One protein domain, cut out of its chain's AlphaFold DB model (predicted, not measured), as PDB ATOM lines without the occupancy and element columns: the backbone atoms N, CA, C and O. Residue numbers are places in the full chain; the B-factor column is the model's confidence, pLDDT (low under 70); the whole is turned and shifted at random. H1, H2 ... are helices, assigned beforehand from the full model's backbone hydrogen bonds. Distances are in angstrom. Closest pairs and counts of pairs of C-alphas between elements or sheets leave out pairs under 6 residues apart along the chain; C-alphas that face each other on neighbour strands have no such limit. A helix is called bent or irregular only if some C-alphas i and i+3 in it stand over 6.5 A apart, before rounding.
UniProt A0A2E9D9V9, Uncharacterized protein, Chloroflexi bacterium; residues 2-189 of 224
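Overview. This is residues 2 to 189 of the 224 residues of an uncharacterized protein of Chloroflexi bacterium (UniProt A0A2E9D9V9). A compact, all-helix body is built round one long helix, H5, which runs through the middle; H4 crosses it on one side, H8 crosses it on another, and H3 crosses the end of H5 that holds residues 90 to 94. H1 and H8 lie on opposite sides of H5, while H6 with H7 and the small H2 lie toward opposite ends of the longest axis. The printed part has 188 residues with eight named helices, H1 to H8 in chain order, and no named strand. The radius of gyration of the C-alphas is 16.3 A, and the spans are 47 by 39 by 37 A.

Arrangement. H1, residues 2 to 19, only just touches H4, residues 71 to 83, with 3 pairs of C-alphas within 8 A, the closest being Ile 12 and Asn 75 at 7.0 A; the shallow tilt of 34.8 degrees, opposite ways, is only just short of steep. H2, residues 33 to 37, is close to but not clearly touching H3, residues 44 to 61; the closest C-alphas, of Met 37 and Thr 44, are 7.4 A apart. H3 is irregular, with C-alphas 45 and 48 7.3 A apart, and touches H4 at a steep tilt of 59 degrees, closest at the C-alphas of His 46 and Ser 78, 6.1 A. H5, residues 90 to 110, has a kink of 29 degrees near residue 97 and, like H4, is a hub touching three helices. H5 touches H3 about perpendicular, at 89 degrees, with the C-alphas of Met 53 and Ala 90 closest at 5.5 A. H5 touches H4 at a steep tilt of 56 degrees, opposite ways, closest at the C-alphas of Tyr 77 and Gly 97, 5.7 A. H6, residues 117 to 125, only just touches H1, with 3 pairs of C-alphas within 8 A, and only at their ends: the closest C-alphas, of Trp 2 and Gln 120, are 6.5 A apart. H7, residues 131 to 142, is close to but not clearly touching H6, with the C-alphas of Tyr 125 and Tyr 137 closest at 6.6 A. H8, residues 166 to 185, touches H5 with residues 175 to 182 alone, at a steep tilt of 52 degrees, opposite ways; the C-alphas of Ala 95 and Ile 182 are closest at 5.3 A. Every O i to N i+4 pair is within hydrogen-bond range in H1, H2, H4, H6, H7 and H8; H3 has 12 of 14 and H5 16 of 17.

Along the chain. H1 begins at C-alpha 2, (9.835, -9.511, -14.251), and measures 25.5 A from first to last C-alpha. H3 measures 26.1 A, H4 18.4 A and H5 29.1 A, the last beginning at C-alpha 90, (-0.493, -26.774, -0.795). H8 measures 27.9 A and ends at C-alpha 185, (-11.329, -20.046, -5.934).

Size, cuts and confidence. The two C-alphas farthest apart are those of Asn 31 and Gln 143, 49.1 A. The printed part has no cut; the links H1 to H2, residues 20 to 32, and H7 to H8, residues 143 to 165, are long. The mean pLDDT of the printed part is 71.3, and residues 151 to 189 are under 70, among others; H8 has a mean of 51.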
ATOM      1  N   TRP A   2       9.913  -9.098 -12.830       46.69
ATOM      2  CA  TRP A   2       9.835  -9.511 -14.251       46.69
ATOM      3  C   TRP A   2      11.130 -10.106 -14.850       46.69
ATOM      4  O   TRP A   2      11.103 -11.139 -15.516       46.69
ATOM      5  N   ALA A   3      12.289  -9.505 -14.556       55.50
ATOM      6  CA  ALA A   3      13.590 -10.056 -14.954       55.50
ATOM      7  C   ALA A   3      13.891 -11.420 -14.296       55.50
ATOM      8  O   ALA A   3      14.527 -12.274 -14.911       55.50
ATOM      9  N   SER A   4      13.394 -11.645 -13.073       59.34
ATOM     10  CA  SER A   4      13.521 -12.924 -12.362       59.34
ATOM     11  C   SER A   4      12.663 -14.006 -13.020       59.34
ATOM     12  O   SER A   4      13.170 -15.098 -13.239       59.34
ATOM     13  N   TYR A   5      11.432 -13.693 -13.446       63.03
ATOM     14  CA  TYR A   5      10.607 -14.610 -14.244       63.03
ATOM     15  C   TYR A   5      11.285 -15.005 -15.560       63.03
ATOM     16  O   TYR A   5      11.449 -16.191 -15.826       63.03
ATOM     17  N   LYS A   6      11.728 -14.027 -16.369       65.19
ATOM     18  CA  LYS A   6      12.393 -14.315 -17.654       65.19
ATOM     19  C   LYS A   6      13.646 -15.166 -17.457       65.19
ATOM     20  O   LYS A   6      13.860 -16.119 -18.198       65.19
ATOM     21  N   SER A   7      14.435 -14.844 -16.430       73.31
ATOM     22  CA  SER A   7      15.589 -15.650 -16.038       73.31
ATOM     23  C   SER A   7      15.174 -17.062 -15.623       73.31
ATOM     24  O   SER A   7      15.809 -18.015 -16.054       73.31
ATOM     25  N   HIS A   8      14.112 -17.216 -14.828       75.12
ATOM     26  CA  HIS A   8      13.637 -18.518 -14.351       75.12
ATOM     27  C   HIS A   8      13.087 -19.392 -15.478       75.12
ATOM     28  O   HIS A   8      13.440 -20.559 -15.568       75.12
ATOM     29  N   LYS A   9      12.288 -18.829 -16.385       71.94
ATOM     30  CA  LYS A   9      11.771 -19.541 -17.558       71.94
ATOM     31  C   LYS A   9      12.903 -20.009 -18.480       71.94
ATOM     32  O   LYS A   9      12.953 -21.187 -18.818       71.94
ATOM     33  N   ALA A  10      13.855 -19.132 -18.807       76.25
ATOM     34  CA  ALA A  10      15.027 -19.513 -19.600       76.25
ATOM     35  C   ALA A  10      15.833 -20.643 -18.933       76.25
ATOM     36  O   ALA A  10      16.273 -21.573 -19.598       76.25
ATOM     37  N   LYS A  11      15.959 -20.590 -17.603       70.31
ATOM     38  CA  LYS A  11      16.589 -21.631 -16.787       70.31
ATOM     39  C   LYS A  11      15.821 -22.954 -16.823       70.31
ATOM     40  O   LYS A  11      16.439 -24.001 -16.960       70.31
ATOM     41  N   ILE A  12      14.492 -22.940 -16.743       70.75
ATOM     42  CA  ILE A  12      13.674 -24.153 -16.903       70.75
ATOM     43  C   ILE A  12      13.964 -24.805 -18.262       70.75
ATOM     44  O   ILE A  12      14.247 -26.001 -18.313       70.75
ATOM     45  N   ASP A  13      13.952 -24.022 -19.342       73.75
ATOM     46  CA  ASP A  13      14.216 -24.532 -20.692       73.75
ATOM     47  C   ASP A  13      15.641 -25.089 -20.828       73.75
ATOM     48  O   ASP A  13      15.839 -26.176 -21.374       73.75
ATOM     49  N   GLU A  14      16.631 -24.398 -20.259       72.94
ATOM     50  CA  GLU A  14      18.015 -24.870 -20.179       72.94
ATOM     51  C   GLU A  14      18.126 -26.178 -19.383       72.94
ATOM     52  O   GLU A  14      18.699 -27.148 -19.869       72.94
ATOM     53  N   SER A  15      17.532 -26.254 -18.189       67.38
ATOM     54  CA  SER A  15      17.546 -27.467 -17.368       67.38
ATOM     55  C   SER A  15      16.880 -28.639 -18.064       67.38
ATOM     56  O   SER A  15      17.334 -29.766 -17.893       67.38
ATOM     57  N   HIS A  16      15.812 -28.407 -18.825       71.00
ATOM     58  CA  HIS A  16      15.164 -29.465 -19.587       71.00
ATOM     59  C   HIS A  16      16.091 -29.986 -20.684       71.00
ATOM     60  O   HIS A  16      16.325 -31.192 -20.742       71.00
ATOM     61  N   ASN A  17      16.713 -29.086 -21.450       71.75
ATOM     62  CA  ASN A  17      17.689 -29.448 -22.479       71.75
ATOM     63  C   ASN A  17      18.906 -30.194 -21.898       71.75
ATOM     64  O   ASN A  17      19.356 -31.178 -22.478       71.75
ATOM     65  N   LEU A  18      19.418 -29.758 -20.743       68.00
ATOM     66  CA  LEU A  18      20.599 -30.343 -20.096       68.00
ATOM     67  C   LEU A  18      20.312 -31.664 -19.367       68.00
ATOM     68  O   LEU A  18      21.196 -32.511 -19.269       68.00
ATOM     69  N   SER A  19      19.095 -31.859 -18.851       62.47
ATOM     70  CA  SER A  19      18.739 -33.061 -18.080       62.47
ATOM     71  C   SER A  19      18.694 -34.344 -18.917       62.47
ATOM     72  O   SER A  19      18.739 -35.440 -18.354       62.47
ATOM     73  N   GLY A  20      18.563 -34.221 -20.246       61.50
ATOM     74  CA  GLY A  20      18.360 -35.348 -21.158       61.50
ATOM     75  C   GLY A  20      17.034 -36.091 -20.945       61.50
ATOM     76  O   GLY A  20      16.850 -37.175 -21.500       61.50
ATOM     77  N   LEU A  21      16.120 -35.551 -20.127       58.34
ATOM     78  CA  LEU A  21      14.821 -36.156 -19.856       58.34
ATOM     79  C   LEU A  21      13.806 -35.789 -20.949       58.34
ATOM     80  O   LEU A  21      13.803 -34.654 -21.423       58.34
ATOM     81  N   PRO A  22      12.927 -36.729 -21.351       51.69
ATOM     82  CA  PRO A  22      12.229 -36.585 -22.619       51.69
ATOM     83  C   PRO A  22      11.166 -35.477 -22.652       51.69
ATOM     84  O   PRO A  22      10.982 -34.915 -23.724       51.69
ATOM     85  N   TRP A  23      10.492 -35.117 -21.544       63.81
ATOM     86  CA  TRP A  23       9.504 -34.019 -21.558       63.81
ATOM     87  C   TRP A  23       9.338 -33.293 -20.202       63.81
ATOM     88  O   TRP A  23       9.306 -33.955 -19.162       63.81
ATOM     89  N   PRO A  24       9.121 -31.956 -20.201       73.12
ATOM     90  CA  PRO A  24       8.800 -31.154 -19.003       73.12
ATOM     91  C   PRO A  24       7.569 -31.653 -18.241       73.12
ATOM     92  O   PRO A  24       7.438 -31.484 -17.032       73.12
ATOM     93  N   ASP A  25       6.641 -32.234 -18.993       76.56
ATOM     94  CA  ASP A  25       5.316 -32.632 -18.545       76.56
ATOM     95  C   ASP A  25       5.263 -34.116 -18.122       76.56
ATOM     96  O   ASP A  25       4.188 -34.659 -17.880       76.56
ATOM     97  N   LEU A  26       6.420 -34.785 -17.998       78.12
ATOM     98  CA  LEU A  26       6.504 -36.108 -17.374       78.12
ATOM     99  C   LEU A  26       6.320 -36.003 -15.867       78.12
ATOM    100  O   LEU A  26       6.859 -35.102 -15.222       78.12
ATOM    101  N   PHE A  27       5.616 -36.982 -15.305       81.81
ATOM    102  CA  PHE A  27       5.470 -37.120 -13.865       81.81
ATOM    103  C   PHE A  27       6.798 -37.449 -13.184       81.81
ATOM    104  O   PHE A  27       7.602 -38.247 -13.668       81.81
ATOM    105  N   ILE A  28       6.989 -36.853 -12.012       82.75
ATOM    106  CA  ILE A  28       8.127 -37.118 -11.142       82.75
ATOM    107  C   ILE A  28       8.004 -38.521 -10.566       82.75
ATOM    108  O   ILE A  28       7.021 -38.862  -9.902       82.75
ATOM    109  N   ASN A  29       9.053 -39.315 -10.750       82.19
ATOM    110  CA  ASN A  29       9.211 -40.554 -10.012       82.19
ATOM    111  C   ASN A  29       9.844 -40.257  -8.647       82.19
ATOM    112  O   ASN A  29      11.054 -40.091  -8.532       82.19
ATOM    113  N   TRP A  30       9.027 -40.231  -7.595       83.25
ATOM    114  CA  TRP A  30       9.496 -39.982  -6.226       83.25
ATOM    115  C   TRP A  30      10.399 -41.079  -5.652       83.25
ATOM    116  O   TRP A  30      11.016 -40.851  -4.613       83.25
ATOM    117  N   ASN A  31      10.476 -42.245  -6.304       82.81
ATOM    118  CA  ASN A  31      11.419 -43.309  -5.953       82.81
ATOM    119  C   ASN A  31      12.804 -43.091  -6.585       82.81
ATOM    120  O   ASN A  31      13.756 -43.762  -6.205       82.81
ATOM    121  N   ASP A  32      12.926 -42.146  -7.520       79.06
ATOM    122  CA  ASP A  32      14.184 -41.747  -8.144       79.06
ATOM    123  C   ASP A  32      14.503 -40.285  -7.810       79.06
ATOM    124  O   ASP A  32      14.391 -39.365  -8.627       79.06
ATOM    125  N   SER A  33      14.933 -40.060  -6.568       69.38
ATOM    126  CA  SER A  33      15.381 -38.739  -6.120       69.38
ATOM    127  C   SER A  33      16.603 -38.239  -6.893       69.38
ATOM    128  O   SER A  33      16.828 -37.033  -6.955       69.38
ATOM    129  N   SER A  34      17.388 -39.136  -7.502       72.44
ATOM    130  CA  SER A  34      18.575 -38.760  -8.271       72.44
ATOM    131  C   SER A  34      18.205 -37.992  -9.539       72.44
ATOM    132  O   SER A  34      18.865 -37.010  -9.872       72.44
ATOM    133  N   SER A  35      17.101 -38.363 -10.193       70.12
ATOM    134  CA  SER A  35      16.591 -37.647 -11.363       70.12
ATOM    135  C   SER A  35      16.059 -36.257 -11.030       70.12
ATOM    136  O   SER A  35      16.250 -35.343 -11.824       70.12
ATOM    137  N   LEU A  36      15.488 -36.045  -9.839       71.50
ATOM    138  CA  LEU A  36      15.093 -34.708  -9.370       71.50
ATOM    139  C   LEU A  36      16.295 -33.781  -9.166       71.50
ATOM    140  O   LEU A  36      16.233 -32.603  -9.503       71.50
ATOM    141  N   MET A  37      17.405 -34.323  -8.664       71.00
ATOM    142  CA  MET A  37      18.628 -33.555  -8.408       71.00
ATOM    143  C   MET A  37      19.364 -33.149  -9.695       71.00
ATOM    144  O   MET A  37      20.245 -32.294  -9.645       71.00
ATOM    145  N   LYS A  38      18.990 -33.709 -10.856       71.44
ATOM    146  CA  LYS A  38      19.493 -33.275 -12.173       71.44
ATOM    147  C   LYS A  38      18.892 -31.947 -12.634       71.44
ATOM    148  O   LYS A  38      19.389 -31.376 -13.599       71.44
ATOM    149  N   PHE A  39      17.845 -31.453 -11.970       71.62
ATOM    150  CA  PHE A  39      17.237 -30.161 -12.273       71.62
ATOM    151  C   PHE A  39      17.801 -29.094 -11.326       71.62
ATOM    152  O   PHE A  39      17.312 -28.969 -10.201       71.62
ATOM    153  N   PRO A  40      18.789 -28.280 -11.746       66.56
ATOM    154  CA  PRO A  40      19.440 -27.296 -10.872       66.56
ATOM    155  C   PRO A  40      18.494 -26.218 -10.318       66.56
ATOM    156  O   PRO A  40      18.847 -25.505  -9.380       66.56
ATOM    157  N   PHE A  41      17.289 -26.084 -10.879       77.06
ATOM    158  CA  PHE A  41      16.306 -25.072 -10.483       77.06
ATOM    159  C   PHE A  41      15.216 -25.605  -9.535       77.06
ATOM    160  O   PHE A  41      14.449 -24.823  -8.958       77.06
ATOM    161  N   ILE A  42      15.200 -26.918  -9.281       85.50
ATOM    162  CA  ILE A  42      14.460 -27.519  -8.170       85.50
ATOM    163  C   ILE A  42      15.401 -27.548  -6.967       85.50
ATOM    164  O   ILE A  42      16.308 -28.373  -6.886       85.50
ATOM    165  N   LYS A  43      15.202 -26.639  -6.007       87.12
ATOM    166  CA  LYS A  43      16.054 -26.621  -4.815       87.12
ATOM    167  C   LYS A  43      15.727 -27.802  -3.908       87.12
ATOM    168  O   LYS A  43      14.559 -28.059  -3.611       87.12
ATOM    169  N   THR A  44      16.761 -28.462  -3.392       87.19
ATOM    170  CA  THR A  44      16.633 -29.613  -2.484       87.19
ATOM    171  C   THR A  44      15.797 -29.287  -1.241       87.19
ATOM    172  O   THR A  44      14.991 -30.103  -0.804       87.19
ATOM    173  N   GLU A  45      15.914 -28.063  -0.719       89.50
ATOM    174  CA  GLU A  45      15.136 -27.574   0.430       89.50
ATOM    175  C   GLU A  45      13.617 -27.509   0.173       89.50
ATOM    176  O   GLU A  45      12.829 -27.497   1.116       89.50
ATOM    177  N   HIS A  46      13.175 -27.518  -1.090       90.38
ATOM    178  CA  HIS A  46      11.756 -27.502  -1.452       90.38
ATOM    179  C   HIS A  46      11.142 -28.901  -1.588       90.38
ATOM    180  O   HIS A  46       9.915 -29.018  -1.611       90.38
ATOM    181  N   LEU A  47      11.955 -29.962  -1.659       88.00
ATOM    182  CA  LEU A  47      11.480 -31.330  -1.904       88.00
ATOM    183  C   LEU A  47      10.386 -31.800  -0.927       88.00
ATOM    184  O   LEU A  47       9.426 -32.407  -1.405       88.00
ATOM    185  N   PRO A  48      10.443 -31.511   0.393       86.88
ATOM    186  CA  PRO A  48       9.373 -31.909   1.309       86.88
ATOM    187  C   PRO A  48       8.007 -31.318   0.932       86.88
ATOM    188  O   PRO A  48       7.013 -32.041   0.901       86.88
ATOM    189  N   MET A  49       7.965 -30.030   0.572       85.81
ATOM    190  CA  MET A  49       6.734 -29.357   0.142       85.81
ATOM    191  C   MET A  49       6.245 -29.909  -1.198       85.81
ATOM    192  O   MET A  49       5.063 -30.186  -1.356       85.81
ATOM    193  N   LEU A  50       7.144 -30.135  -2.159       88.50
ATOM    194  CA  LEU A  50       6.773 -30.729  -3.445       88.50
ATOM    195  C   LEU A  50       6.194 -32.142  -3.268       88.50
ATOM    196  O   LEU A  50       5.238 -32.515  -3.943       88.50
ATOM    197  N   ARG A  51       6.714 -32.922  -2.317       86.81
ATOM    198  CA  ARG A  51       6.162 -34.241  -1.993       86.81
ATOM    199  C   ARG A  51       4.783 -34.141  -1.342       86.81
ATOM    200  O   ARG A  51       3.893 -34.909  -1.695       86.81
ATOM    201  N   GLN A  52       4.589 -33.179  -0.439       84.38
ATOM    202  CA  GLN A  52       3.285 -32.888   0.162       84.38
ATOM    203  C   GLN A  52       2.257 -32.485  -0.901       84.38
ATOM    204  O   GLN A  52       1.139 -32.992  -0.900       84.38
ATOM    205  N   MET A  53       2.657 -31.622  -1.835       83.25
ATOM    206  CA  MET A  53       1.849 -31.219  -2.981       83.25
ATOM    207  C   MET A  53       1.435 -32.432  -3.822       83.25
ATOM    208  O   MET A  53       0.265 -32.571  -4.151       83.25
ATOM    209  N   SER A  54       2.371 -33.339  -4.119       84.38
ATOM    210  CA  SER A  54       2.100 -34.542  -4.915       84.38
ATOM    211  C   SER A  54       1.087 -35.454  -4.225       84.38
ATOM    212  O   SER A  54       0.116 -35.874  -4.853       84.38
ATOM    213  N   ALA A  55       1.263 -35.692  -2.923       82.25
ATOM    214  CA  ALA A  55       0.326 -36.477  -2.130       82.25
ATOM    215  C   ALA A  55      -1.068 -35.832  -2.084       82.25
ATOM    216  O   ALA A  55      -2.067 -36.528  -2.259       82.25
ATOM    217  N   TRP A  56      -1.139 -34.509  -1.902       80.62
ATOM    218  CA  TRP A  56      -2.401 -33.772  -1.899       80.62
ATOM    219  C   TRP A  56      -3.112 -33.856  -3.256       80.62
ATOM    220  O   TRP A  56      -4.292 -34.207  -3.298       80.62
ATOM    221  N   THR A  57      -2.405 -33.612  -4.365       75.06
ATOM    222  CA  THR A  57      -2.982 -33.692  -5.714       75.06
ATOM    223  C   THR A  57      -3.473 -35.109  -6.011       75.06
ATOM    224  O   THR A  57      -4.604 -35.271  -6.458       75.06
ATOM    225  N   GLN A  58      -2.681 -36.136  -5.691       76.25
ATOM    226  CA  GLN A  58      -3.125 -37.521  -5.832       76.25
ATOM    227  C   GLN A  58      -4.389 -37.754  -4.991       76.25
ATOM    228  O   GLN A  58      -5.395 -38.155  -5.546       76.25
ATOM    229  N   SER A  59      -4.400 -37.424  -3.696       76.31
ATOM    230  CA  SER A  59      -5.573 -37.661  -2.831       76.31
ATOM    231  C   SER A  59      -6.848 -36.929  -3.270       76.31
ATOM    232  O   SER A  59      -7.945 -37.404  -3.004       76.31
ATOM    233  N   THR A  60      -6.702 -35.781  -3.936       70.62
ATOM    234  CA  THR A  60      -7.827 -34.939  -4.358       70.62
ATOM    235  C   THR A  60      -8.424 -35.418  -5.681       70.62
ATOM    236  O   THR A  60      -9.632 -35.331  -5.866       70.62
ATOM    237  N   PHE A  61      -7.597 -35.943  -6.593       68.62
ATOM    238  CA  PHE A  61      -8.006 -36.239  -7.972       68.62
ATOM    239  C   PHE A  61      -7.837 -37.723  -8.379       68.62
ATOM    240  O   PHE A  61      -8.084 -38.084  -9.529       68.62
ATOM    241  N   SER A  62      -7.424 -38.612  -7.465       62.91
ATOM    242  CA  SER A  62      -7.040 -40.007  -7.768       62.91
ATOM    243  C   SER A  62      -8.156 -40.924  -8.244       62.91
ATOM    244  O   SER A  62      -7.853 -42.004  -8.746       62.91
ATOM    245  N   ASN A  63      -9.421 -40.563  -8.034       57.09
ATOM    246  CA  ASN A  63     -10.531 -41.482  -8.289       57.09
ATOM    247  C   ASN A  63     -10.696 -41.816  -9.781       57.09
ATOM    248  O   ASN A  63     -11.303 -42.834 -10.098       57.09
ATOM    249  N   GLU A  64     -10.113 -41.017 -10.678       48.69
ATOM    250  CA  GLU A  64     -10.282 -41.183 -12.127       48.69
ATOM    251  C   GLU A  64      -8.962 -41.223 -12.911       48.69
ATOM    252  O   GLU A  64      -8.915 -41.776 -14.010       48.69
ATOM    253  N   PHE A  65      -7.861 -40.701 -12.354       52.44
ATOM    254  CA  PHE A  65      -6.587 -40.576 -13.066       52.44
ATOM    255  C   PHE A  65      -5.378 -40.775 -12.142       52.44
ATOM    256  O   PHE A  65      -5.387 -40.406 -10.967       52.44
ATOM    257  N   THR A  66      -4.278 -41.306 -12.692       57.50
ATOM    258  CA  THR A  66      -2.971 -41.218 -12.022       57.50
ATOM    259  C   THR A  66      -2.470 -39.788 -12.163       57.50
ATOM    260  O   THR A  66      -2.079 -39.378 -13.257       57.50
ATOM    261  N   ILE A  67      -2.500 -39.021 -11.074       66.75
ATOM    262  CA  ILE A  67      -2.134 -37.609 -11.090       66.75
ATOM    263  C   ILE A  67      -0.981 -37.375 -10.128       66.75
ATOM    264  O   ILE A  67      -1.124 -37.416  -8.911       66.75
ATOM    265  N   ASN A  68       0.165 -37.027 -10.696       73.81
ATOM    266  CA  ASN A  68       1.336 -36.627  -9.937       73.81
ATOM    267  C   ASN A  68       1.819 -35.246 -10.415       73.81
ATOM    268  O   ASN A  68       1.292 -34.671 -11.372       73.81
ATOM    269  N   ILE A  69       2.801 -34.695  -9.713       84.81
ATOM    270  CA  ILE A  69       3.502 -33.477 -10.100       84.81
ATOM    271  C   ILE A  69       4.477 -33.812 -11.220       84.81
ATOM    272  O   ILE A  69       5.209 -34.802 -11.159       84.81
ATOM    273  N   THR A  70       4.476 -32.974 -12.239       85.19
ATOM    274  CA  THR A  70       5.413 -32.990 -13.355       85.19
ATOM    275  C   THR A  70       6.675 -32.194 -13.042       85.19
ATOM    276  O   THR A  70       6.694 -31.347 -12.147       85.19
ATOM    277  N   TYR A  71       7.747 -32.412 -13.799       82.94
ATOM    278  CA  TYR A  71       8.968 -31.613 -13.640       82.94
ATOM    279  C   TYR A  71       8.731 -30.113 -13.878       82.94
ATOM    280  O   TYR A  71       9.294 -29.281 -13.163       82.94
ATOM    281  N   ARG A  72       7.843 -29.748 -14.812       85.62
ATOM    282  CA  ARG A  72       7.403 -28.362 -15.030       85.62
ATOM    283  C   ARG A  72       6.749 -27.776 -13.781       85.62
ATOM    284  O   ARG A  72       7.134 -26.697 -13.333       85.62
ATOM    285  N   GLU A  73       5.793 -28.498 -13.202       88.12
ATOM    286  CA  GLU A  73       5.112 -28.087 -11.972       88.12
ATOM    287  C   GLU A  73       6.099 -27.931 -10.813       88.12
ATOM    288  O   GLU A  73       6.110 -26.893 -10.156       88.12
ATOM    289  N   ALA A  74       7.002 -28.892 -10.604       88.94
ATOM    290  CA  ALA A  74       7.996 -28.802  -9.539       88.94
ATOM    291  C   ALA A  74       8.933 -27.595  -9.679       88.94
ATOM    292  O   ALA A  74       9.261 -26.961  -8.674       88.94
ATOM    293  N   ASN A  75       9.332 -27.235 -10.901       88.75
ATOM    294  CA  ASN A  75      10.136 -26.038 -11.140       88.75
ATOM    295  C   ASN A  75       9.383 -24.748 -10.777       88.75
ATOM    296  O   ASN A  75       9.955 -23.864 -10.133       88.75
ATOM    297  N   TRP A  76       8.107 -24.631 -11.153       89.88
ATOM    298  CA  TRP A  76       7.298 -23.453 -10.820       89.88
ATOM    299  C   TRP A  76       6.932 -23.382  -9.340       89.88
ATOM    300  O   TRP A  76       7.010 -22.311  -8.737       89.88
ATOM    301  N   TYR A  77       6.629 -24.511  -8.708       90.81
ATOM    302  CA  TYR A  77       6.404 -24.571  -7.266       90.81
ATOM    303  C   TYR A  77       7.686 -24.244  -6.481       90.81
ATOM    304  O   TYR A  77       7.636 -23.511  -5.496       90.81
ATOM    305  N   SER A  78       8.856 -24.697  -6.946       90.69
ATOM    306  CA  SER A  78      10.167 -24.321  -6.390       90.69
ATOM    307  C   SER A  78      10.431 -22.809  -6.513       90.69
ATOM    308  O   SER A  78      10.906 -22.163  -5.572       90.69
ATOM    309  N   TYR A  79      10.061 -22.210  -7.648       90.44
ATOM    310  CA  TYR A  79      10.133 -20.764  -7.859       90.44
ATOM    311  C   TYR A  79       9.229 -19.988  -6.904       90.44
ATOM    312  O   TYR A  79       9.697 -19.052  -6.249       90.44
ATOM    313  N   LEU A  80       7.964 -20.388  -6.776       90.25
ATOM    314  CA  LEU A  80       7.031 -19.763  -5.843       90.25
ATOM    315  C   LEU A  80       7.494 -19.916  -4.402       90.25
ATOM    316  O   LEU A  80       7.439 -18.953  -3.647       90.25
ATOM    317  N   ARG A  81       8.050 -21.069  -4.024       90.38
ATOM    318  CA  ARG A  81       8.587 -21.251  -2.675       90.38
ATOM    319  C   ARG A  81       9.721 -20.275  -2.353       90.38
ATOM    320  O   ARG A  81       9.827 -19.833  -1.214       90.38
ATOM    321  N   THR A  82      10.519 -19.900  -3.355       90.75
ATOM    322  CA  THR A  82      11.586 -18.898  -3.201       90.75
ATOM    323  C   THR A  82      11.049 -17.467  -3.178       90.75
ATOM    324  O   THR A  82      11.492 -16.665  -2.363       90.75
ATOM    325  N   ASN A  83      10.135 -17.122  -4.088       89.81
ATOM    326  CA  ASN A  83       9.745 -15.727  -4.342       89.81
ATOM    327  C   ASN A  83       8.466 -15.301  -3.604       89.81
ATOM    328  O   ASN A  83       8.218 -14.114  -3.430       89.81
ATOM    329  N   ALA A  84       7.678 -16.268  -3.148       89.31
ATOM    330  CA  ALA A  84       6.447 -16.107  -2.390       89.31
ATOM    331  C   ALA A  84       6.437 -17.083  -1.189       89.31
ATOM    332  O   ALA A  84       5.541 -17.922  -1.069       89.31
ATOM    333  N   PRO A  85       7.423 -17.004  -0.269       88.81
ATOM    334  CA  PRO A  85       7.587 -17.975   0.822       88.81
ATOM    335  C   PRO A  85       6.415 -17.997   1.816       88.81
ATOM    336  O   PRO A  85       6.269 -18.946   2.590       88.81
ATOM    337  N   THR A  86       5.574 -16.962   1.787       85.50
ATOM    338  CA  THR A  86       4.345 -16.834   2.581       85.50
ATOM    339  C   THR A  86       3.222 -17.752   2.096       85.50
ATOM    340  O   THR A  86       2.272 -17.987   2.840       85.50
ATOM    341  N   ILE A  87       3.337 -18.322   0.890       83.38
ATOM    342  CA  ILE A  87       2.486 -19.424   0.441       83.38
ATOM    343  C   ILE A  87       2.911 -20.682   1.207       83.38
ATOM    344  O   ILE A  87       3.931 -21.315   0.910       83.38
ATOM    345  N   VAL A  88       2.129 -21.022   2.228       78.06
ATOM    346  CA  VAL A  88       2.341 -22.202   3.086       78.06
ATOM    347  C   VAL A  88       1.356 -23.333   2.794       78.06
ATOM    348  O   VAL A  88       1.624 -24.480   3.137       78.06
ATOM    349  N   SER A  89       0.228 -23.018   2.155       74.50
ATOM    350  CA  SER A  89      -0.808 -23.978   1.783       74.50
ATOM    351  C   SER A  89      -0.460 -24.675   0.472       74.50
ATOM    352  O   SER A  89      -0.109 -24.018  -0.511       74.50
ATOM    353  N   ALA A  90      -0.628 -25.998   0.434       74.38
ATOM    354  CA  ALA A  90      -0.493 -26.774  -0.795       74.38
ATOM    355  C   ALA A  90      -1.525 -26.342  -1.857       74.38
ATOM    356  O   ALA A  90      -1.208 -26.253  -3.038       74.38
ATOM    357  N   VAL A  91      -2.741 -25.984  -1.437       74.31
ATOM    358  CA  VAL A  91      -3.805 -25.537  -2.349       74.31
ATOM    359  C   VAL A  91      -3.443 -24.208  -3.012       74.31
ATOM    360  O   VAL A  91      -3.564 -24.074  -4.225       74.31
ATOM    361  N   ASP A  92      -2.947 -23.239  -2.239       74.00
ATOM    362  CA  ASP A  92      -2.567 -21.925  -2.777       74.00
ATOM    363  C   ASP A  92      -1.345 -22.041  -3.695       74.00
ATOM    364  O   ASP A  92      -1.294 -21.422  -4.758       74.00
ATOM    365  N   MET A  93      -0.378 -22.886  -3.320       81.56
ATOM    366  CA  MET A  93       0.783 -23.202  -4.154       81.56
ATOM    367  C   MET A  93       0.360 -23.865  -5.466       81.56
ATOM    368  O   MET A  93       0.890 -23.534  -6.526       81.56
ATOM    369  N   PHE A  94      -0.614 -24.772  -5.406       78.88
ATOM    370  CA  PHE A  94      -1.163 -25.447  -6.573       78.88
ATOM    371  C   PHE A  94      -1.903 -24.475  -7.482       78.88
ATOM    372  O   PHE A  94      -1.669 -24.479  -8.685       78.88
ATOM    373  N   ALA A  95      -2.738 -23.609  -6.909       76.00
ATOM    374  CA  ALA A  95      -3.525 -22.644  -7.656       76.00
ATOM    375  C   ALA A  95      -2.639 -21.585  -8.329       76.00
ATOM    376  O   ALA A  95      -2.662 -21.414  -9.545       76.00
ATOM    377  N   ILE A  96      -1.794 -20.903  -7.555       80.81
ATOM    378  CA  ILE A  96      -0.921 -19.847  -8.082       80.81
ATOM    379  C   ILE A  96       0.140 -20.455  -9.003       80.81
ATOM    380  O   ILE A  96       0.419 -19.915 -10.072       80.81
ATOM    381  N   GLY A  97       0.717 -21.598  -8.627       85.81
ATOM    382  CA  GLY A  97       1.708 -22.291  -9.448       85.81
ATOM    383  C   GLY A  97       1.116 -22.860 -10.728       85.81
ATOM    384  O   GLY A  97       1.771 -22.800 -11.764       85.81
ATOM    385  N   GLY A  98      -0.135 -23.321 -10.692       80.94
ATOM    386  CA  GLY A  98      -0.882 -23.767 -11.864       80.94
ATOM    387  C   GLY A  98      -0.982 -22.685 -12.938       80.94
ATOM    388  O   GLY A  98      -0.767 -22.979 -14.109       80.94
ATOM    389  N   LEU A  99      -1.181 -21.416 -12.558       79.38
ATOM    390  CA  LEU A  99      -1.194 -20.299 -13.514       79.38
ATOM    391  C   LEU A  99       0.137 -20.148 -14.266       79.38
ATOM    392  O   LEU A  99       0.144 -19.928 -15.479       79.38
ATOM    393  N   PHE A 100       1.266 -20.285 -13.562       85.44
ATOM    394  CA  PHE A 100       2.590 -20.252 -14.188       85.44
ATOM    395  C   PHE A 100       2.825 -21.463 -15.091       85.44
ATOM    396  O   PHE A 100       3.300 -21.306 -16.215       85.44
ATOM    397  N   VAL A 101       2.474 -22.655 -14.605       85.12
ATOM    398  CA  VAL A 101       2.611 -23.924 -15.331       85.12
ATOM    399  C   VAL A 101       1.837 -23.884 -16.642       85.12
ATOM    400  O   VAL A 101       2.394 -24.255 -17.676       85.12
ATOM    401  N   GLU A 102       0.604 -23.380 -16.623       77.50
ATOM    402  CA  GLU A 102      -0.225 -23.307 -17.823       77.50
ATOM    403  C   GLU A 102       0.333 -22.361 -18.861       77.50
ATOM    404  O   GLU A 102       0.474 -22.735 -20.022       77.50
ATOM    405  N   ARG A 103       0.731 -21.158 -18.457       79.31
ATOM    406  CA  ARG A 103       1.295 -20.197 -19.406       79.31
ATOM    407  C   ARG A 103       2.635 -20.651 -19.954       79.31
ATOM    408  O   ARG A 103       2.924 -20.444 -21.126       79.31
ATOM    409  N   ASP A 104       3.446 -21.304 -19.135       81.31
ATOM    410  CA  ASP A 104       4.690 -21.914 -19.582       81.31
ATOM    411  C   ASP A 104       4.438 -23.048 -20.593       81.31
ATOM    412  O   ASP A 104       5.050 -23.090 -21.663       81.31
ATOM    413  N   ARG A 105       3.474 -23.935 -20.316       77.81
ATOM    414  CA  ARG A 105       3.092 -24.995 -21.254       77.81
ATOM    415  C   ARG A 105       2.543 -24.423 -22.557       77.81
ATOM    416  O   ARG A 105       2.971 -24.845 -23.628       77.81
ATOM    417  N   GLN A 106       1.637 -23.456 -22.485       73.06
ATOM    418  CA  GLN A 106       1.061 -22.807 -23.660       73.06
ATOM    419  C   GLN A 106       2.111 -22.054 -24.473       73.06
ATOM    420  O   GLN A 106       2.099 -22.121 -25.703       73.06
ATOM    421  N   SER A 107       3.053 -21.383 -23.808       75.94
ATOM    422  CA  SER A 107       4.180 -20.736 -24.472       75.94
ATOM    423  C   SER A 107       5.023 -21.757 -25.240       75.94
ATOM    424  O   SER A 107       5.329 -21.542 -26.412       75.94
ATOM    425  N   ASN A 108       5.295 -22.919 -24.634       74.31
ATOM    426  CA  ASN A 108       6.014 -24.010 -25.295       74.31
ATOM    427  C   ASN A 108       5.230 -24.614 -26.470       74.31
ATOM    428  O   ASN A 108       5.820 -24.889 -27.511       74.31
ATOM    429  N   LEU A 109       3.917 -24.821 -26.325       69.25
ATOM    430  CA  LEU A 109       3.071 -25.410 -27.372       69.25
ATOM    431  C   LEU A 109       2.867 -24.470 -28.566       69.25
ATOM    432  O   LEU A 109       2.834 -24.919 -29.709       69.25
ATOM    433  N   SER A 110       2.713 -23.171 -28.309       64.69
ATOM    434  CA  SER A 110       2.483 -22.158 -29.346       64.69
ATOM    435  C   SER A 110       3.774 -21.622 -29.971       64.69
ATOM    436  O   SER A 110       3.723 -21.026 -31.048       64.69
ATOM    437  N   GLY A 111       4.918 -21.799 -29.302       67.00
ATOM    438  CA  GLY A 111       6.188 -21.172 -29.668       67.00
ATOM    439  C   GLY A 111       6.210 -19.654 -29.447       67.00
ATOM    440  O   GLY A 111       7.103 -18.978 -29.957       67.00
ATOM    441  N   ILE A 112       5.229 -19.098 -28.727       70.94
ATOM    442  CA  ILE A 112       5.082 -17.659 -28.484       70.94
ATOM    443  C   ILE A 112       5.322 -17.380 -27.001       70.94
ATOM    444  O   ILE A 112       4.817 -18.085 -26.132       70.94
ATOM    445  N   SER A 113       6.075 -16.324 -26.690       76.25
ATOM    446  CA  SER A 113       6.225 -15.864 -25.305       76.25
ATOM    447  C   SER A 113       4.914 -15.258 -24.801       76.25
ATOM    448  O   SER A 113       4.459 -14.254 -25.345       76.25
ATOM    449  N   ILE A 114       4.372 -15.801 -23.711       75.06
ATOM    450  CA  ILE A 114       3.175 -15.270 -23.039       75.06
ATOM    451  C   ILE A 114       3.565 -14.184 -22.022       75.06
ATOM    452  O   ILE A 114       4.565 -14.311 -21.302       75.06
ATOM    453  N   ASP A 115       2.789 -13.095 -21.973       80.50
ATOM    454  CA  ASP A 115       2.939 -12.029 -20.975       80.50
ATOM    455  C   ASP A 115       2.513 -12.539 -19.592       80.50
ATOM    456  O   ASP A 115       1.423 -13.070 -19.409       80.50
ATOM    457  N   ASN A 116       3.389 -12.363 -18.608       82.25
ATOM    458  CA  ASN A 116       3.213 -12.851 -17.243       82.25
ATOM    459  C   ASN A 116       3.299 -11.727 -16.203       82.25
ATOM    460  O   ASN A 116       3.528 -11.985 -15.022       82.25
ATOM    461  N   SER A 117       3.182 -10.470 -16.641       85.19
ATOM    462  CA  SER A 117       3.298  -9.306 -15.756       85.19
ATOM    463  C   SER A 117       2.247  -9.292 -14.641       85.19
ATOM    464  O   SER A 117       2.589  -9.009 -13.501       85.19
ATOM    465  N   ASP A 118       1.021  -9.714 -14.925       82.94
ATOM    466  CA  ASP A 118      -0.061  -9.870 -13.947       82.94
ATOM    467  C   ASP A 118       0.222 -10.954 -12.886       82.94
ATOM    468  O   ASP A 118      -0.061 -10.750 -11.709       82.94
ATOM    469  N   LEU A 119       0.860 -12.076 -13.246       85.19
ATOM    470  CA  LEU A 119       1.289 -13.075 -12.252       85.19
ATOM    471  C   LEU A 119       2.461 -12.588 -11.398       85.19
ATOM    472  O   LEU A 119       2.610 -12.996 -10.247       85.19
ATOM    473  N   GLN A 120       3.310 -11.717 -11.942       87.19
ATOM    474  CA  GLN A 120       4.348 -11.071 -11.144       87.19
ATOM    475  C   GLN A 120       3.760 -10.047 -10.180       87.19
ATOM    476  O   GLN A 120       4.221  -9.973  -9.041       87.19
ATOM    477  N   ASP A 121       2.737  -9.302 -10.593       83.81
ATOM    478  CA  ASP A 121       1.996  -8.424  -9.691       83.81
ATOM    479  C   ASP A 121       1.326  -9.253  -8.585       83.81
ATOM    480  O   ASP A 121       1.472  -8.937  -7.405       83.81
ATOM    481  N   LEU A 122       0.707 -10.387  -8.929       84.75
ATOM    482  CA  LEU A 122       0.144 -11.325  -7.955       84.75
ATOM    483  C   LEU A 122       1.189 -11.757  -6.906       84.75
ATOM    484  O   LEU A 122       0.909 -11.702  -5.708       84.75
ATOM    485  N   ILE A 123       2.412 -12.112  -7.331       89.56
ATOM    486  CA  ILE A 123       3.522 -12.437  -6.415       89.56
ATOM    487  C   ILE A 123       3.974 -11.236  -5.586       89.56
ATOM    488  O   ILE A 123       4.294 -11.381  -4.410       89.56
ATOM    489  N   THR A 124       4.020 -10.056  -6.193       88.81
ATOM    490  CA  THR A 124       4.501  -8.830  -5.549       88.81
ATOM    491  C   THR A 124       3.584  -8.414  -4.407       88.81
ATOM    492  O   THR A 124       4.053  -8.115  -3.310       88.81
ATOM    493  N   TYR A 125       2.277  -8.418  -4.660       84.19
ATOM    494  CA  TYR A 125       1.272  -7.875  -3.749       84.19
ATOM    495  C   TYR A 125       0.669  -8.919  -2.797       84.19
ATOM    496  O   TYR A 125      -0.001  -8.542  -1.840       84.19
ATOM    497  N   GLN A 126       0.925 -10.211  -3.029       85.12
ATOM    498  CA  GLN A 126       0.625 -11.325  -2.116       85.12
ATOM    499  C   GLN A 126      -0.792 -11.295  -1.497       85.12
ATOM    500  O   GLN A 126      -0.938 -11.416  -0.275       85.12
ATOM    501  N   PRO A 127      -1.865 -11.163  -2.305       79.62
ATOM    502  CA  PRO A 127      -3.227 -10.978  -1.792       79.62
ATOM    503  C   PRO A 127      -3.746 -12.151  -0.948       79.62
ATOM    504  O   PRO A 127      -4.667 -11.973  -0.157       79.62
ATOM    505  N   TRP A 128      -3.155 -13.341  -1.072       77.31
ATOM    506  CA  TRP A 128      -3.546 -14.534  -0.313       77.31
ATOM    507  C   TRP A 128      -3.204 -14.464   1.181       77.31
ATOM    508  O   TRP A 128      -3.773 -15.221   1.963       77.31
ATOM    509  N   GLN A 129      -2.286 -13.584   1.602       79.38
ATOM    510  CA  GLN A 129      -1.832 -13.546   2.995       79.38
ATOM    511  C   GLN A 129      -2.962 -13.206   3.970       79.38
ATOM    512  O   GLN A 129      -3.109 -13.840   5.012       79.38
ATOM    513  N   THR A 130      -3.739 -12.167   3.657       77.31
ATOM    514  CA  THR A 130      -4.862 -11.715   4.481       77.31
ATOM    515  C   THR A 130      -5.910 -11.014   3.624       77.31
ATOM    516  O   THR A 130      -5.609 -10.458   2.570       77.31
ATOM    517  N   LYS A 131      -7.139 -10.931   4.142       73.56
ATOM    518  CA  LYS A 131      -8.239 -10.196   3.499       73.56
ATOM    519  C   LYS A 131      -7.931  -8.709   3.278       73.56
ATOM    520  O   LYS A 131      -8.475  -8.093   2.367       73.56
ATOM    521  N   TYR A 132      -7.080  -8.115   4.117       78.56
ATOM    522  CA  TYR A 132      -6.639  -6.738   3.913       78.56
ATOM    523  C   TYR A 132      -5.857  -6.612   2.600       78.56
ATOM    524  O   TYR A 132      -6.210  -5.775   1.772       78.56
ATOM    525  N   TRP A 133      -4.866  -7.482   2.375       76.81
ATOM    526  CA  TRP A 133      -4.053  -7.481   1.154       76.81
ATOM    527  C   TRP A 133      -4.860  -7.834  -0.094       76.81
ATOM    528  O   TRP A 133      -4.685  -7.195  -1.126       76.81
ATOM    529  N   GLU A 134      -5.803  -8.769   0.021       78.62
ATOM    530  CA  GLU A 134      -6.775  -9.071  -1.034       78.62
ATOM    531  C   GLU A 134      -7.551  -7.816  -1.466       78.62
ATOM    532  O   GLU A 134      -7.572  -7.462  -2.644       78.62
ATOM    533  N   ASN A 135      -8.128  -7.080  -0.514       74.00
ATOM    534  CA  ASN A 135      -8.877  -5.860  -0.816       74.00
ATOM    535  C   ASN A 135      -7.994  -4.759  -1.421       74.00
ATOM    536  O   ASN A 135      -8.445  -4.044  -2.315       74.00
ATOM    537  N   GLN A 136      -6.751  -4.616  -0.944       77.19
ATOM    538  CA  GLN A 136      -5.796  -3.663  -1.517       77.19
ATOM    539  C   GLN A 136      -5.474  -4.018  -2.967       77.19
ATOM    540  O   GLN A 136      -5.587  -3.163  -3.840       77.19
ATOM    541  N   TYR A 137      -5.170  -5.285  -3.238       79.31
ATOM    542  CA  TYR A 137      -4.902  -5.787  -4.582       79.31
ATOM    543  C   TYR A 137      -6.084  -5.549  -5.532       79.31
ATOM    544  O   TYR A 137      -5.917  -5.003  -6.621       79.31
ATOM    545  N   LEU A 138      -7.308  -5.863  -5.094       78.50
ATOM    546  CA  LEU A 138      -8.522  -5.622  -5.878       78.50
ATOM    547  C   LEU A 138      -8.775  -4.127  -6.133       78.50
ATOM    548  O   LEU A 138      -9.240  -3.754  -7.211       78.50
ATOM    549  N   ASN A 139      -8.464  -3.251  -5.175       76.94
ATOM    550  CA  ASN A 139      -8.534  -1.804  -5.392       76.94
ATOM    551  C   ASN A 139      -7.457  -1.313  -6.365       76.94
ATOM    552  O   ASN A 139      -7.764  -0.490  -7.223       76.94
ATOM    553  N   MET A 140      -6.234  -1.835  -6.280       78.12
ATOM    554  CA  MET A 140      -5.152  -1.512  -7.215       78.12
ATOM    555  C   MET A 140      -5.495  -1.929  -8.646       78.12
ATOM    556  O   MET A 140      -5.167  -1.199  -9.580       78.12
ATOM    557  N   ILE A 141      -6.221  -3.038  -8.825       76.69
ATOM    558  CA  ILE A 141      -6.789  -3.421 -10.123       76.69
ATOM    559  C   ILE A 141      -7.781  -2.360 -10.616       76.69
ATOM    560  O   ILE A 141      -7.657  -1.877 -11.737       76.69
ATOM    561  N   LYS A 142      -8.739  -1.935  -9.778       78.38
ATOM    562  CA  LYS A 142      -9.724  -0.895 -10.149       78.38
ATOM    563  C   LYS A 142      -9.073   0.448 -10.490       78.38
ATOM    564  O   LYS A 142      -9.605   1.201 -11.297       78.38
ATOM    565  N   GLN A 143      -7.941   0.747  -9.862       86.88
ATOM    566  CA  GLN A 143      -7.151   1.956 -10.094       86.88
ATOM    567  C   GLN A 143      -6.171   1.821 -11.273       86.88
ATOM    568  O   GLN A 143      -5.435   2.764 -11.546       86.88
ATOM    569  N   ASN A 144      -6.152   0.679 -11.973       85.44
ATOM    570  CA  ASN A 144      -5.215   0.358 -13.057       85.44
ATOM    571  C   ASN A 144      -3.728   0.410 -12.650       85.44
ATOM    572  O   ASN A 144      -2.858   0.608 -13.496       85.44
ATOM    573  N   ILE A 145      -3.426   0.226 -11.362       85.06
ATOM    574  CA  ILE A 145      -2.054   0.107 -10.842       85.06
ATOM    575  C   ILE A 145      -1.522  -1.307 -11.097       85.06
ATOM    576  O   ILE A 145      -0.356  -1.484 -11.439       85.06
ATOM    577  N   VAL A 146      -2.392  -2.306 -10.933       78.75
ATOM    578  CA  VAL A 146      -2.098  -3.728 -11.130       78.75
ATOM    579  C   VAL A 146      -2.932  -4.262 -12.281       78.75
ATOM    580  O   VAL A 146      -4.112  -3.928 -12.410       78.75
ATOM    581  N   LYS A 147      -2.336  -5.122 -13.108       76.81
ATOM    582  CA  LYS A 147      -3.079  -5.785 -14.181       76.81
ATOM    583  C   LYS A 147      -3.981  -6.890 -13.611       76.81
ATOM    584  O   LYS A 147      -3.513  -7.691 -12.803       76.81
ATOM    585  N   PRO A 148      -5.251  -6.986 -14.048       74.81
ATOM    586  CA  PRO A 148      -6.082  -8.145 -13.744       74.81
ATOM    587  C   PRO A 148      -5.419  -9.440 -14.219       74.81
ATOM    588  O   PRO A 148      -4.738  -9.449 -15.248       74.81
ATOM    589  N   LEU A 149      -5.678 -10.535 -13.499       73.50
ATOM    590  CA  LEU A 149      -5.243 -11.858 -13.930       73.50
ATOM    591  C   LEU A 149      -5.890 -12.209 -15.269       73.50
ATOM    592  O   LEU A 149      -7.114 -12.212 -15.393       73.50
ATOM    593  N   LYS A 150      -5.059 -12.517 -16.263       70.00
ATOM    594  CA  LYS A 150      -5.511 -12.961 -17.583       70.00
ATOM    595  C   LYS A 150      -5.832 -14.447 -17.562       70.00
ATOM    596  O   LYS A 150      -5.036 -15.243 -17.046       70.00
ATOM    597  N   ASN A 151      -6.948 -14.820 -18.185       63.56
ATOM    598  CA  ASN A 151      -7.252 -16.215 -18.452       63.56
ATOM    599  C   ASN A 151      -6.281 -16.752 -19.514       63.56
ATOM    600  O   ASN A 151      -6.310 -16.279 -20.651       63.56
ATOM    601  N   PRO A 152      -5.434 -17.739 -19.179       54.56
ATOM    602  CA  PRO A 152      -4.489 -18.286 -20.140       54.56
ATOM    603  C   PRO A 152      -5.189 -18.987 -21.324       54.56
ATOM    604  O   PRO A 152      -4.581 -19.161 -22.371       54.56
ATOM    605  N   LEU A 153      -6.467 -19.376 -21.224       53.75
ATOM    606  CA  LEU A 153      -7.197 -20.021 -22.330       53.75
ATOM    607  C   LEU A 153      -7.723 -19.042 -23.389       53.75
ATOM    608  O   LEU A 153      -7.883 -19.434 -24.545       53.75
ATOM    609  N   GLU A 154      -7.978 -17.781 -23.033       54.66
ATOM    610  CA  GLU A 154      -8.505 -16.781 -23.976       54.66
ATOM    611  C   GLU A 154      -7.492 -16.452 -25.080       54.66
ATOM    612  O   GLU A 154      -7.866 -16.292 -26.240       54.66
ATOM    613  N   GLU A 155      -6.195 -16.459 -24.758       47.53
ATOM    614  CA  GLU A 155      -5.118 -16.282 -25.746       47.53
ATOM    615  C   GLU A 155      -4.997 -17.486 -26.707       47.53
ATOM    616  O   GLU A 155      -4.446 -17.363 -27.803       47.53
ATOM    617  N   PHE A 156      -5.555 -18.644 -26.332       46.06
ATOM    618  CA  PHE A 156      -5.451 -19.899 -27.075       46.06
ATOM    619  C   PHE A 156      -6.663 -20.200 -27.972       46.06
ATOM    620  O   PHE A 156      -6.531 -20.947 -28.942       46.06
ATOM    621  N   GLN A 157      -7.820 -19.559 -27.744       47.88
ATOM    622  CA  GLN A 157      -9.008 -19.695 -28.611       47.88
ATOM    623  C   GLN A 157      -8.725 -19.376 -30.095       47.88
ATOM    624  O   GLN A 157      -9.512 -19.735 -30.968       47.88
ATOM    625  N   GLN A 158      -7.590 -18.743 -30.399       44.56
ATOM    626  CA  GLN A 158      -7.184 -18.398 -31.757       44.56
ATOM    627  C   GLN A 158      -6.294 -19.442 -32.463       44.56
ATOM    628  O   GLN A 158      -6.096 -19.308 -33.673       44.56
ATOM    629  N   LYS A 159      -5.745 -20.471 -31.789       43.59
ATOM    630  CA  LYS A 159      -4.857 -21.471 -32.431       43.59
ATOM    631  C   LYS A 159      -4.979 -22.867 -31.809       43.59
ATOM    632  O   LYS A 159      -4.673 -23.059 -30.646       43.59
ATOM    633  N   VAL A 160      -5.359 -23.856 -32.621       40.53
ATOM    634  CA  VAL A 160      -5.532 -25.272 -32.226       40.53
ATOM    635  C   VAL A 160      -4.187 -25.906 -31.817       40.53
ATOM    636  O   VAL A 160      -3.210 -25.742 -32.558       40.53
ATOM    637  N   PRO A 161      -4.090 -26.673 -30.708       44.66
ATOM    638  CA  PRO A 161      -2.869 -27.393 -30.373       44.66
ATOM    639  C   PRO A 161      -2.762 -28.630 -31.265       44.66
ATOM    640  O   PRO A 161      -3.673 -29.454 -31.333       44.66
ATOM    641  N   ARG A 162      -1.625 -28.798 -31.940       46.34
ATOM    642  CA  ARG A 162      -1.293 -30.086 -32.556       46.34
ATOM    643  C   ARG A 162      -0.882 -31.060 -31.439       46.34
ATOM    644  O   ARG A 162      -0.219 -30.653 -30.493       46.34
ATOM    645  N   TRP A 163      -1.231 -32.337 -31.606       40.44
ATOM    646  CA  TRP A 163      -0.776 -33.512 -30.832       40.44
ATOM    647  C   TRP A 163      -1.458 -33.768 -29.462       40.44
ATOM    648  O   TRP A 163      -0.905 -33.488 -28.400       40.44
ATOM    649  N   LEU A 164      -2.626 -34.422 -29.476       40.25
ATOM    650  CA  LEU A 164      -3.209 -35.088 -28.298       40.25
ATOM    651  C   LEU A 164      -2.718 -36.548 -28.218       40.25
ATOM    652  O   LEU A 164      -2.996 -37.359 -29.101       40.25
ATOM    653  N   SER A 165      -1.962 -36.869 -27.166       45.75
ATOM    654  CA  SER A 165      -1.733 -38.239 -26.675       45.75
ATOM    655  C   SER A 165      -2.578 -38.467 -25.415       45.75
ATOM    656  O   SER A 165      -2.940 -37.488 -24.768       45.75
ATOM    657  N   ASN A 166      -2.836 -39.713 -24.999       39.31
ATOM    658  CA  ASN A 166      -3.620 -39.996 -23.779       39.31
ATOM    659  C   ASN A 166      -3.020 -39.339 -22.512       39.31
ATOM    660  O   ASN A 166      -3.747 -38.878 -21.638       39.31
ATOM    661  N   SER A 167      -1.688 -39.246 -22.421       44.44
ATOM    662  CA  SER A 167      -0.999 -38.505 -21.354       44.44
ATOM    663  C   SER A 167      -1.210 -36.994 -21.459       44.44
ATOM    664  O   SER A 167      -1.371 -36.330 -20.442       44.44
ATOM    665  N   THR A 168      -1.252 -36.451 -22.678       49.03
ATOM    666  CA  THR A 168      -1.554 -35.035 -22.927       49.03
ATOM    667  C   THR A 168      -3.012 -34.719 -22.603       49.03
ATOM    668  O   THR A 168      -3.282 -33.635 -22.109       49.03
ATOM    669  N   GLU A 169      -3.942 -35.647 -22.833       45.03
ATOM    670  CA  GLU A 169      -5.369 -35.497 -22.522       45.03
ATOM    671  C   GLU A 169      -5.615 -35.476 -21.009       45.03
ATOM    672  O   GLU A 169      -6.207 -34.524 -20.516       45.03
ATOM    673  N   ALA A 170      -5.067 -36.434 -20.250       49.75
ATOM    674  CA  ALA A 170      -5.155 -36.438 -18.784       49.75
ATOM    675  C   ALA A 170      -4.496 -35.197 -18.158       49.75
ATOM    676  O   ALA A 170      -4.999 -34.635 -17.187       49.75
ATOM    677  N   LEU A 171      -3.384 -34.736 -18.740       53.25
ATOM    678  CA  LEU A 171      -2.727 -33.503 -18.329       53.25
ATOM    679  C   LEU A 171      -3.591 -32.287 -18.681       53.25
ATOM    680  O   LEU A 171      -3.844 -31.463 -17.818       53.25
ATOM    681  N   THR A 172      -4.103 -32.186 -19.905       52.28
ATOM    682  CA  THR A 172      -4.994 -31.092 -20.323       52.28
ATOM    683  C   THR A 172      -6.246 -31.058 -19.455       52.28
ATOM    684  O   THR A 172      -6.638 -29.988 -19.019       52.28
ATOM    685  N   PHE A 173      -6.812 -32.209 -19.099       51.69
ATOM    686  CA  PHE A 173      -7.972 -32.325 -18.222       51.69
ATOM    687  C   PHE A 173      -7.664 -31.926 -16.774       51.69
ATOM    688  O   PHE A 173      -8.365 -31.083 -16.221       51.69
ATOM    689  N   LYS A 174      -6.563 -32.434 -16.191       58.19
ATOM    690  CA  LYS A 174      -6.029 -31.965 -14.899       58.19
ATOM    691  C   LYS A 174      -5.890 -30.446 -14.913       58.19
ATOM    692  O   LYS A 174      -6.243 -29.796 -13.942       58.19
ATOM    693  N   HIS A 175      -5.410 -29.873 -16.014       55.94
ATOM    694  CA  HIS A 175      -5.145 -28.446 -16.101       55.94
ATOM    695  C   HIS A 175      -6.371 -27.586 -16.426       55.94
ATOM    696  O   HIS A 175      -6.474 -26.482 -15.908       55.94
ATOM    697  N   MET A 176      -7.344 -28.095 -17.180       53.03
ATOM    698  CA  MET A 176      -8.663 -27.472 -17.323       53.03
ATOM    699  C   MET A 176      -9.398 -27.468 -15.983       53.03
ATOM    700  O   MET A 176      -9.956 -26.445 -15.604       53.03
ATOM    701  N   LEU A 177      -9.299 -28.556 -15.211       55.03
ATOM    702  CA  LEU A 177      -9.790 -28.618 -13.836       55.03
ATOM    703  C   LEU A 177      -9.060 -27.655 -12.909       55.03
ATOM    704  O   LEU A 177      -9.704 -26.981 -12.117       55.03
ATOM    705  N   ILE A 178      -7.732 -27.569 -13.020       54.50
ATOM    706  CA  ILE A 178      -6.909 -26.595 -12.298       54.50
ATOM    707  C   ILE A 178      -7.357 -25.179 -12.629       54.50
ATOM    708  O   ILE A 178      -7.504 -24.384 -11.717       54.50
ATOM    709  N   LEU A 179      -7.587 -24.853 -13.900       53.88
ATOM    710  CA  LEU A 179      -8.015 -23.522 -14.315       53.88
ATOM    711  C   LEU A 179      -9.420 -23.205 -13.810       53.88
ATOM    712  O   LEU A 179      -9.603 -22.138 -13.233       53.88
ATOM    713  N   ASP A 180     -10.371 -24.131 -13.928       52.75
ATOM    714  CA  ASP A 180     -11.716 -23.956 -13.376       52.75
ATOM    715  C   ASP A 180     -11.679 -23.813 -11.846       52.75
ATOM    716  O   ASP A 180     -12.288 -22.889 -11.311       52.75
ATOM    717  N   LEU A 181     -10.901 -24.638 -11.130       52.12
ATOM    718  CA  LEU A 181     -10.708 -24.496  -9.681       52.12
ATOM    719  C   LEU A 181     -10.025 -23.175  -9.327       52.12
ATOM    720  O   LEU A 181     -10.441 -22.513  -8.384       52.12
ATOM    721  N   ILE A 182      -8.972 -22.784 -10.048       51.47
ATOM    722  CA  ILE A 182      -8.256 -21.530  -9.803       51.47
ATOM    723  C   ILE A 182      -9.215 -20.363  -9.981       51.47
ATOM    724  O   ILE A 182      -9.275 -19.527  -9.089       51.47
ATOM    725  N   PHE A 183      -9.978 -20.325 -11.074       49.00
ATOM    726  CA  PHE A 183     -10.914 -19.242 -11.360       49.00
ATOM    727  C   PHE A 183     -12.099 -19.217 -10.390       49.00
ATOM    728  O   PHE A 183     -12.502 -18.138  -9.952       49.00
ATOM    729  N   GLU A 184     -12.631 -20.374  -9.993       48.66
ATOM    730  CA  GLU A 184     -13.680 -20.440  -8.974       48.66
ATOM    731  C   GLU A 184     -13.159 -20.034  -7.586       48.66
ATOM    732  O   GLU A 184     -13.850 -19.329  -6.853       48.66
ATOM    733  N   MET A 185     -11.928 -20.404  -7.224       42.91
ATOM    734  CA  MET A 185     -11.329 -20.046  -5.934       42.91
ATOM    735  C   MET A 185     -10.812 -18.601  -5.886       42.91
ATOM    736  O   MET A 185     -10.828 -17.993  -4.815       42.91
ATOM    737  N   SER A 186     -10.378 -18.029  -7.012       39.72
ATOM    738  CA  SER A 186      -9.772 -16.693  -7.070       39.72
ATOM    739  C   SER A 186     -10.779 -15.540  -6.998       39.72
ATOM    740  O   SER A 186     -10.358 -14.388  -6.929       39.72
ATOM    741  N   TRP A 187     -12.092 -15.821  -7.003       41.44
ATOM    742  CA  TRP A 187     -13.139 -14.786  -7.076       41.44
ATOM    743  C   TRP A 187     -14.334 -14.968  -6.123       41.44
ATOM    744  O   TRP A 187     -15.285 -14.188  -6.189       41.44
ATOM    745  N   GLN A 188     -14.323 -15.939  -5.204       36.94
ATOM    746  CA  GLN A 188     -15.421 -16.100  -4.239       36.94
ATOM    747  C   GLN A 188     -15.271 -15.121  -3.054       36.94
ATOM    748  O   GLN A 188     -14.334 -15.258  -2.261       36.94
ATOM    749  N   PRO A 189     -16.206 -14.168  -2.841       35.06
ATOM    750  CA  PRO A 189     -16.216 -13.346  -1.638       35.06
ATOM    751  C   PRO A 189     -16.511 -14.239  -0.424       35.06
ATOM    752  O   PRO A 189     -17.642 -14.672  -0.200       35.06
TER     753      PRO A 189